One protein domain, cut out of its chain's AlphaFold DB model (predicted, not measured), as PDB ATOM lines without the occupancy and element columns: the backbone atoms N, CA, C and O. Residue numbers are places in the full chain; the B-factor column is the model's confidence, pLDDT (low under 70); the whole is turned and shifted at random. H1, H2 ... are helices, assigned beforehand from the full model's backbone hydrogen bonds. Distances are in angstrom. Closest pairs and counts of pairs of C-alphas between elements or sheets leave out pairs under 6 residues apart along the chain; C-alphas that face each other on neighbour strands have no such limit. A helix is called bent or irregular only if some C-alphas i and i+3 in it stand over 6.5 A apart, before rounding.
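AT A GLANCE: This is residues 4 to 72 of the 139 residues of an uncharacterized protein of Caenorhabditis tropicalis (UniProt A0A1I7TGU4). Two long helices, H2 and H3, joined at one end by residues 31 and 32, make a loose V, and the short last helix H5 sits in its wide part between them, near the middle of the domain. H1 packs crosswise on the later part of H3, and H4 with the loop of residues 58 to 63 makes the end of the long axis away from the tip of the V. The printed part has 69 residues with five named helices, H1 to H5 in order along the chain, and no named strand; the class is all helix. It is compact, with a radius of gyration of the C-alphas of 11.7 A, and the C-alphas span 33 by 24 by 17 A.

IN THESE COORDINATES: H3, the longest helix, is residues 33 to 51, 24.9 A from first to last C-alpha, and ends with C-alpha 51 at (-41.949, -3.351, 13.142). It has a kink of 46 degrees near residue 45 and is only just irregular: C-alphas 42 and 45 are 6.8 A apart. H2 is residues 18 to 30, 18.4 A long. H1 is residues 4 to 12, 12.5 A long, beginning with C-alpha 4 at (-48.131, 12.625, 8.785). H4 is residues 54 to 57, 4.8 A long. H5 is residues 64 to 72, 10.2 A long, ending with C-alpha 72 at (-53.777, -1.125, 22.728).

HOW THE PARTS SIT: H5 is the hub, touching H1, H2 and H3. With residues 43 to 50 alone, H3 touches H5, at a steep tilt of 40 degrees, opposite ways; their closest C-alphas, of Cys 47 and Cys 69, are 5.8 A apart. H2 touches H5 at a steep tilt of 41 degrees, the same way, with the C-alphas of Asp 25 and Val 72 closest at 4.9 A. H1 and H5 touch only at their ends, where the closest C-alphas, of Leu 12 and Gly 65, are 4.0 A apart. H3 touches H1 with residues 45 to 50 alone, closest at the C-alphas of Ala 9 and Pro 46, 4.9 A; at 73 degrees they are only just about perpendicular. H2 and H3 are close but not clearly touching, with the C-alphas of Tyr 28 and Gln 36 closest at 6.5 A. H4 touches no helix and is apart from H1 and H2. Every O i to N i+4 pair is within hydrogen-bond range in H1 and H2, against 13 of 15 in H3 and 4 of 5 in H5; H4 is too short for such a pair.

THE WHOLE: The two C-alphas farthest apart, of Ser 32 and Asn 58, are 33.9 A from each other. The printed part has no cut. The links from H1 to H2, H2 to H3 and H3 to H4 are tight, and that from H4 to H5 is short. The mean pLDDT of the printed part is 85.0, and no printed residue is under 70.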
ATOM      1  N   ILE A   4     -47.582  12.893   7.448       77.25
ATOM      2  CA  ILE A   4     -48.131  12.625   8.785       77.25
ATOM      3  C   ILE A   4     -47.775  11.208   9.261       77.25
ATOM      4  O   ILE A   4     -47.347  11.024  10.394       77.25
ATOM      5  N   GLN A   5     -47.868  10.207   8.386       77.88
ATOM      6  CA  GLN A   5     -47.605   8.808   8.736       77.88
ATOM      7  C   GLN A   5     -46.120   8.561   9.042       77.88
ATOM      8  O   GLN A   5     -45.782   7.829   9.966       77.88
ATOM      9  N   LYS A   6     -45.216   9.243   8.325       74.56
ATOM     10  CA  LYS A   6     -43.771   9.205   8.622       74.56
ATOM     11  C   LYS A   6     -43.424   9.891   9.942       74.56
ATOM     12  O   LYS A   6     -42.428   9.532  10.569       74.56
ATOM     13  N   PHE A   7     -44.170  10.931  10.305       79.12
ATOM     14  CA  PHE A   7     -44.003  11.621  11.578       79.12
ATOM     15  C   PHE A   7     -44.479  10.737  12.734       79.12
ATOM     16  O   PHE A   7     -43.724  10.527  13.678       79.12
ATOM     17  N   VAL A   8     -45.665  10.134  12.603       81.62
ATOM     18  CA  VAL A   8     -46.205   9.176  13.579       81.62
ATOM     19  C   VAL A   8     -45.250   7.997  13.760       81.62
ATOM     20  O   VAL A   8     -44.842   7.740  14.885       81.62
ATOM     21  N   ALA A   9     -44.782   7.363  12.680       75.94
ATOM     22  CA  ALA A   9     -43.842   6.239  12.759       75.94
ATOM     23  C   ALA A   9     -42.529   6.576  13.496       75.94
ATOM     24  O   ALA A   9     -41.978   5.729  14.192       75.94
ATOM     25  N   ARG A  10     -42.037   7.820  13.390       79.38
ATOM     26  CA  ARG A  10     -40.879   8.297  14.171       79.38
ATOM     27  C   ARG A  10     -41.208   8.553  15.642       79.38
ATOM     28  O   ARG A  10     -40.336   8.404  16.488       79.38
ATOM     29  N   GLY A  11     -42.441   8.950  15.948       82.31
ATOM     30  CA  GLY A  11     -42.924   9.070  17.324       82.31
ATOM     31  C   GLY A  11     -43.050   7.713  18.019       82.31
ATOM     32  O   GLY A  11     -42.769   7.614  19.207       82.31
ATOM     33  N   LEU A  12     -43.383   6.656  17.271       84.75
ATOM     34  CA  LEU A  12     -43.537   5.299  17.808       84.75
ATOM     35  C   LEU A  12     -42.234   4.725  18.393       84.75
ATOM     36  O   LEU A  12     -42.289   3.942  19.330       84.75
ATOM     37  N   THR A  13     -41.054   5.144  17.932       84.69
ATOM     38  CA  THR A  13     -39.782   4.685  18.524       84.69
ATOM     39  C   THR A  13     -39.405   5.425  19.812       84.69
ATOM     40  O   THR A  13     -38.355   5.156  20.389       84.69
ATOM     41  N   GLN A  14     -40.189   6.414  20.252       88.38
ATOM     42  CA  GLN A  14     -39.917   7.109  21.510       88.38
ATOM     43  C   GLN A  14     -40.400   6.293  22.702       88.38
ATOM     44  O   GLN A  14     -41.414   5.602  22.622       88.38
ATOM     45  N   LYS A  15     -39.695   6.429  23.829       88.44
ATOM     46  CA  LYS A  15     -40.102   5.809  25.087       88.44
ATOM     47  C   LYS A  15     -41.450   6.358  25.548       88.44
ATOM     48  O   LYS A  15     -41.623   7.576  25.612       88.44
ATOM     49  N   ALA A  16     -42.366   5.463  25.887       87.75
ATOM     50  CA  ALA A  16     -43.668   5.792  26.441       87.75
ATOM     51  C   ALA A  16     -43.658   5.649  27.959       87.75
ATOM     52  O   ALA A  16     -42.954   4.812  28.529       87.75
ATOM     53  N   LYS A  17     -44.478   6.451  28.640       86.44
ATOM     54  CA  LYS A  17     -44.797   6.191  30.043       86.44
ATOM     55  C   LYS A  17     -45.979   5.234  30.112       86.44
ATOM     56  O   LYS A  17     -46.949   5.383  29.376       86.44
ATOM     57  N   SER A  18     -45.929   4.305  31.059       83.00
ATOM     58  CA  SER A  18     -46.966   3.285  31.249       83.00
ATOM     59  C   SER A  18     -48.378   3.862  31.413       83.00
ATOM     60  O   SER A  18     -49.317   3.349  30.814       83.00
ATOM     61  N   TRP A  19     -48.535   4.965  32.152       84.56
ATOM     62  CA  TRP A  19     -49.844   5.600  32.366       84.56
ATOM     63  C   TRP A  19     -50.441   6.229  31.098       84.56
ATOM     64  O   TRP A  19     -51.657   6.368  31.010       84.56
ATOM     65  N   GLU A  20     -49.615   6.608  30.117       86.94
ATOM     66  CA  GLU A  20     -50.100   7.147  28.839       86.94
ATOM     67  C   GLU A  20     -50.678   6.033  27.970       86.94
ATOM     68  O   GLU A  20     -51.734   6.205  27.367       86.94
ATOM     69  N   ILE A  21     -50.017   4.874  27.954       86.94
ATOM     70  CA  ILE A  21     -50.503   3.686  27.246       86.94
ATOM     71  C   ILE A  21     -51.780   3.150  27.904       86.94
ATOM     72  O   ILE A  21     -52.730   2.827  27.201       86.94
ATOM     73  N   GLU A  22     -51.858   3.143  29.238       87.81
ATOM     74  CA  GLU A  22     -53.058   2.707  29.968       87.81
ATOM     75  C   GLU A  22     -54.275   3.620  29.721       87.81
ATOM     76  O   GLU A  22     -55.401   3.145  29.574       87.81
ATOM     77  N   ASP A  23     -54.075   4.942  29.663       89.19
ATOM     78  CA  ASP A  23     -55.150   5.888  29.332       89.19
ATOM     79  C   ASP A  23     -55.632   5.714  27.881       89.19
ATOM     80  O   ASP A  23     -56.837   5.757  27.614       89.19
ATOM     81  N   LEU A  24     -54.704   5.467  26.950       86.94
ATOM     82  CA  LEU A  24     -55.025   5.168  25.553       86.94
ATOM     83  C   LEU A  24     -55.786   3.848  25.413       86.94
ATOM     84  O   LEU A  24     -56.787   3.818  24.698       86.94
ATOM     85  N   ASP A  25     -55.373   2.802  26.125       87.81
ATOM     86  CA  ASP A  25     -56.058   1.509  26.160       87.81
ATOM     87  C   ASP A  25     -57.494   1.649  26.681       87.81
ATOM     88  O   ASP A  25     -58.451   1.207  26.044       87.81
ATOM     89  N   LYS A  26     -57.689   2.372  27.791       89.38
ATOM     90  CA  LYS A  26     -59.028   2.650  28.335       89.38
ATOM     91  C   LYS A  26     -59.917   3.385  27.340       89.38
ATOM     92  O   LYS A  26     -61.087   3.037  27.197       89.38
ATOM     93  N   LYS A  27     -59.382   4.399  26.657       87.62
ATOM     94  CA  LYS A  27     -60.125   5.161  25.641       87.62
ATOM     95  C   LYS A  27     -60.457   4.312  24.423       87.62
ATOM     96  O   LYS A  27     -61.572   4.405  23.924       87.62
ATOM     97  N   TYR A  28     -59.519   3.482  23.980       85.94
ATOM     98  CA  TYR A  28     -59.717   2.564  22.868       85.94
ATOM     99  C   TYR A  28     -60.812   1.539  23.182       85.94
ATOM    100  O   TYR A  28     -61.766   1.407  22.419       85.94
ATOM    101  N   ASN A  29     -60.753   0.904  24.354       85.50
ATOM    102  CA  ASN A  29     -61.752  -0.067  24.804       85.50
ATOM    103  C   ASN A  29     -63.126   0.557  25.109       85.50
ATOM    104  O   ASN A  29     -64.141  -0.132  25.033       85.50
ATOM    105  N   ALA A  30     -63.177   1.849  25.446       90.25
ATOM    106  CA  ALA A  30     -64.427   2.586  25.638       90.25
ATOM    107  C   ALA A  30     -65.050   3.097  24.324       90.25
ATOM    108  O   ALA A  30     -66.213   3.508  24.332       90.25
ATOM    109  N   ALA A  31     -64.295   3.106  23.222       87.50
ATOM    110  CA  ALA A  31     -64.772   3.551  21.918       87.50
ATOM    111  C   ALA A  31     -65.710   2.520  21.269       87.50
ATOM    112  O   ALA A  31     -65.726   1.338  21.615       87.50
ATOM    113  N   SER A  32     -66.504   2.976  20.301       88.50
ATOM    114  CA  SER A  32     -67.352   2.083  19.506       88.50
ATOM    115  C   SER A  32     -66.517   1.185  18.582       88.50
ATOM    116  O   SER A  32     -65.397   1.527  18.204       88.50
ATOM    117  N   SER A  33     -67.072   0.049  18.154       83.00
ATOM    118  CA  SER A  33     -66.388  -0.859  17.218       83.00
ATOM    119  C   SER A  33     -66.052  -0.201  15.871       83.00
ATOM    120  O   SER A  33     -65.065  -0.560  15.230       83.00
ATOM    121  N   GLU A  34     -66.848   0.781  15.442       86.50
ATOM    122  CA  GLU A  34     -66.594   1.568  14.233       86.50
ATOM    123  C   GLU A  34     -65.366   2.476  14.403       86.50
ATOM    124  O   GLU A  34     -64.489   2.509  13.537       86.50
ATOM    125  N   GLU A  35     -65.252   3.158  15.544       85.00
ATOM    126  CA  GLU A  35     -64.100   4.006  15.866       85.00
ATOM    127  C   GLU A  35     -62.823   3.190  16.067       85.00
ATOM    128  O   GLU A  35     -61.770   3.574  15.557       85.00
ATOM    129  N   GLN A  36     -62.914   2.042  16.744       82.25
ATOM    130  CA  GLN A  36     -61.798   1.105  16.890       82.25
ATOM    131  C   GLN A  36     -61.277   0.665  15.520       82.25
ATOM    132  O   GLN A  36     -60.094   0.823  15.238       82.25
ATOM    133  N   SER A  37     -62.168   0.247  14.616       84.12
ATOM    134  CA  SER A  37     -61.800  -0.126  13.243       84.12
ATOM    135  C   SER A  37     -61.151   1.031  12.470       84.12
ATOM    136  O   SER A  37     -60.187   0.840  11.722       84.12
ATOM    137  N   HIS A  38     -61.620   2.266  12.661       86.25
ATOM    138  CA  HIS A  38     -60.989   3.444  12.063       86.25
ATOM    139  C   HIS A  38     -59.570   3.684  12.591       86.25
ATOM    140  O   HIS A  38     -58.660   3.965  11.802       86.25
ATOM    141  N   ILE A  39     -59.375   3.555  13.904       85.56
ATOM    142  CA  ILE A  39     -58.068   3.679  14.557       85.56
ATOM    143  C   ILE A  39     -57.137   2.566  14.075       85.56
ATOM    144  O   ILE A  39     -56.008   2.852  13.683       85.56
ATOM    145  N   GLU A  40     -57.622   1.329  14.005       85.38
ATOM    146  CA  GLU A  40     -56.872   0.181  13.504       85.38
ATOM    147  C   GLU A  40     -56.367   0.414  12.076       85.38
ATOM    148  O   GLU A  40     -55.170   0.310  11.800       85.38
ATOM    149  N   ASN A  41     -57.259   0.799  11.161       87.88
ATOM    150  CA  ASN A  41     -56.894   1.056   9.768       87.88
ATOM    151  C   ASN A  41     -55.907   2.223   9.624       87.88
ATOM    152  O   ASN A  41     -55.046   2.200   8.739       87.88
ATOM    153  N   PHE A  42     -56.010   3.239  10.485       85.88
ATOM    154  CA  PHE A  42     -55.087   4.372  10.498       85.88
ATOM    155  C   PHE A  42     -53.713   4.006  11.076       85.88
ATOM    156  O   PHE A  42     -52.695   4.472  10.558       85.88
ATOM    157  N   MET A  43     -53.683   3.173  12.119       85.00
ATOM    158  CA  MET A  43     -52.472   2.776  12.841       85.00
ATOM    159  C   MET A  43     -51.724   1.617  12.183       85.00
ATOM    160  O   MET A  43     -50.517   1.501  12.356       85.00
ATOM    161  N   LYS A  44     -52.383   0.807  11.357       86.38
ATOM    162  CA  LYS A  44     -51.751  -0.305  10.641       86.38
ATOM    163  C   LYS A  44     -50.512   0.097   9.812       86.38
ATOM    164  O   LYS A  44     -49.439  -0.434  10.082       86.38
ATOM    165  N   PRO A  45     -50.573   1.062   8.867       88.50
ATOM    166  CA  PRO A  45     -49.395   1.457   8.090       88.50
ATOM    167  C   PRO A  45     -48.200   2.002   8.907       88.50
ATOM    168  O   PRO A  45     -47.062   1.681   8.553       88.50
ATOM    169  N   PRO A  46     -48.376   2.834   9.956       86.38
ATOM    170  CA  PRO A  46     -47.256   3.267  10.788       86.38
ATOM    171  C   PRO A  46     -46.760   2.156  11.723       86.38
ATOM    172  O   PRO A  46     -45.554   2.096  11.957       86.38
ATOM    173  N   CYS A  47     -47.630   1.252  12.191       87.56
ATOM    174  CA  CYS A  47     -47.225   0.070  12.959       87.56
ATOM    175  C   CYS A  47     -46.387  -0.902  12.112       87.56
ATOM    176  O   CYS A  47     -45.319  -1.311  12.558       87.56
ATOM    177  N   ASP A  48     -46.772  -1.165  10.856       87.06
ATOM    178  CA  ASP A  48     -45.974  -1.974   9.918       87.06
ATOM    179  C   ASP A  48     -44.553  -1.409   9.762       87.06
ATOM    180  O   ASP A  48     -43.566  -2.142   9.742       87.06
ATOM    181  N   LYS A  49     -44.430  -0.076   9.703       84.81
ATOM    182  CA  LYS A  49     -43.126   0.596   9.651       84.81
ATOM    183  C   LYS A  49     -42.366   0.527  10.967       84.81
ATOM    184  O   LYS A  49     -41.147   0.385  10.935       84.81
ATOM    185  N   TYR A  50     -43.055   0.633  12.096       85.19
ATOM    186  CA  TYR A  50     -42.448   0.477  13.412       85.19
ATOM    187  C   TYR A  50     -41.834  -0.924  13.583       85.19
ATOM    188  O   TYR A  50     -40.701  -1.025  14.051       85.19
ATOM    189  N   TYR A  51     -42.488  -1.982  13.094       85.31
ATOM    190  CA  TYR A  51     -41.949  -3.351  13.142       85.31
ATOM    191  C   TYR A  51     -40.665  -3.551  12.328       85.31
ATOM    192  O   TYR A  51     -39.863  -4.439  12.614       85.31
ATOM    193  N   GLU A  52     -40.424  -2.709  11.322       85.75
ATOM    194  CA  GLU A  52     -39.171  -2.725  10.566       85.75
ATOM    195  C   GLU A  52     -38.010  -2.040  11.313       85.75
ATOM    196  O   GLU A  52     -36.852  -2.229  10.920       85.75
ATOM    197  N   THR A  53     -38.286  -1.256  12.362       84.25
ATOM    198  CA  THR A  53     -37.269  -0.502  13.112       84.25
ATOM    199  C   THR A  53     -36.458  -1.383  14.060       84.25
ATOM    200  O   THR A  53     -36.906  -2.441  14.503       84.25
ATOM    201  N   ASP A  54     -35.254  -0.921  14.402       84.62
ATOM    202  CA  ASP A  54     -34.378  -1.626  15.342       84.62
ATOM    203  C   ASP A  54     -34.974  -1.685  16.751       84.62
ATOM    204  O   ASP A  54     -34.769  -2.669  17.445       84.62
ATOM    205  N   SER A  55     -35.766  -0.685  17.149       82.25
ATOM    206  CA  SER A  55     -36.434  -0.648  18.456       82.25
ATOM    207  C   SER A  55     -37.340  -1.871  18.661       82.25
ATOM    208  O   SER A  55     -37.184  -2.609  19.632       82.25
ATOM    209  N   TYR A  56     -38.184  -2.189  17.673       82.19
ATOM    210  CA  TYR A  56     -38.996  -3.406  17.715       82.19
ATOM    211  C   TYR A  56     -38.147  -4.682  17.612       82.19
ATOM    212  O   TYR A  56     -38.344  -5.625  18.375       82.19
ATOM    213  N   LYS A  57     -37.165  -4.717  16.701       82.69
ATOM    214  CA  LYS A  57     -36.299  -5.897  16.498       82.69
ATOM    215  C   LYS A  57     -35.430  -6.234  17.711       82.69
ATOM    216  O   LYS A  57     -35.124  -7.404  17.923       82.69
ATOM    217  N   ASN A  58     -35.045  -5.230  18.491       83.25
ATOM    218  CA  ASN A  58     -34.285  -5.387  19.728       83.25
ATOM    219  C   ASN A  58     -35.176  -5.760  20.924       83.25
ATOM    220  O   ASN A  58     -34.644  -6.016  22.003       83.25
ATOM    221  N   GLY A  59     -36.501  -5.813  20.744       80.31
ATOM    222  CA  GLY A  59     -37.450  -6.145  21.805       80.31
ATOM    223  C   GLY A  59     -37.654  -5.013  22.812       80.31
ATOM    224  O   GLY A  59     -37.827  -5.279  23.997       80.31
ATOM    225  N   GLU A  60     -37.590  -3.753  22.377       81.56
ATOM    226  CA  GLU A  60     -37.874  -2.611  23.248       81.56
ATOM    227  C   GLU A  60     -39.387  -2.474  23.471       81.56
ATOM    228  O   GLU A  60     -40.129  -1.975  22.620       81.56
ATOM    229  N   GLU A  61     -39.841  -2.929  24.638       82.12
ATOM    230  CA  GLU A  61     -41.251  -2.875  25.040       82.12
ATOM    231  C   GLU A  61     -41.653  -1.518  25.644       82.12
ATOM    232  O   GLU A  61     -42.835  -1.214  25.777       82.12
ATOM    233  N   ASP A  62     -40.687  -0.665  25.999       84.94
ATOM    234  CA  ASP A  62     -40.929   0.617  26.675       84.94
ATOM    235  C   ASP A  62     -41.225   1.778  25.715       84.94
ATOM    236  O   ASP A  62     -41.113   2.946  26.094       84.94
ATOM    237  N   THR A  63     -41.609   1.489  24.472       88.75
ATOM    238  CA  THR A  63     -41.863   2.490  23.430       88.75
ATOM    239  C   THR A  63     -43.346   2.694  23.138       88.75
ATOM    240  O   THR A  63     -44.183   1.819  23.360       88.75
ATOM    241  N   TYR A  64     -43.690   3.859  22.581       87.56
ATOM    242  CA  TYR A  64     -45.055   4.137  22.119       87.56
ATOM    243  C   TYR A  64     -45.501   3.169  21.028       87.56
ATOM    244  O   TYR A  64     -46.673   2.818  20.964       87.56
ATOM    245  N   GLY A  65     -44.582   2.745  20.165       85.81
ATOM    246  CA  GLY A  65     -44.830   1.774  19.113       85.81
ATOM    247  C   GLY A  65     -45.245   0.439  19.685       85.81
ATOM    248  O   GLY A  65     -46.251  -0.108  19.249       85.81
ATOM    249  N   TYR A  66     -44.535  -0.044  20.702       84.62
ATOM    250  CA  TYR A  66     -44.924  -1.271  21.378       84.62
ATOM    251  C   TYR A  66     -46.259  -1.106  22.115       84.62
ATOM    252  O   TYR A  66     -47.196  -1.845  21.837       84.62
ATOM    253  N   GLY A  67     -46.417  -0.073  22.944       87.56
ATOM    254  CA  GLY A  67     -47.658   0.134  23.696       87.56
ATOM    255  C   GLY A  67     -48.897   0.326  22.812       87.56
ATOM    256  O   GLY A  67     -49.927  -0.302  23.017       87.56
ATOM    257  N   VAL A  68     -48.822   1.155  21.769       87.25
ATOM    258  CA  VAL A  68     -49.990   1.442  20.918       87.25
ATOM    259  C   VAL A  68     -50.243   0.327  19.897       87.25
ATOM    260  O   VAL A  68     -51.394  -0.059  19.690       87.25
ATOM    261  N   CYS A  69     -49.200  -0.208  19.255       88.25
ATOM    262  CA  CYS A  69     -49.366  -1.244  18.229       88.25
ATOM    263  C   CYS A  69     -49.528  -2.653  18.822       88.25
ATOM    264  O   CYS A  69     -50.168  -3.497  18.204       88.25
ATOM    265  N   CYS A  70     -48.947  -2.941  19.989       85.38
ATOM    266  CA  CYS A  70     -49.064  -4.245  20.642       85.38
ATOM    267  C   CYS A  70     -50.122  -4.241  21.753       85.38
ATOM    268  O   CYS A  70     -51.037  -5.056  21.675       85.38
ATOM    269  N   ASP A  71     -50.036  -3.343  22.742       84.69
ATOM    270  CA  ASP A  71     -50.904  -3.418  23.934       84.69
ATOM    271  C   ASP A  71     -52.326  -2.905  23.668       84.69
ATOM    272  O   ASP A  71     -53.289  -3.566  24.043       84.69
ATOM    273  N   VAL A  72     -52.467  -1.761  22.984       84.50
ATOM    274  CA  VAL A  72     -53.777  -1.125  22.728       84.50
ATOM    275  C   VAL A  72     -54.520  -1.782  21.561       84.50
ATOM    276  O   VAL A  72     -55.702  -2.090  21.662       84.50
TER     277      VAL A  72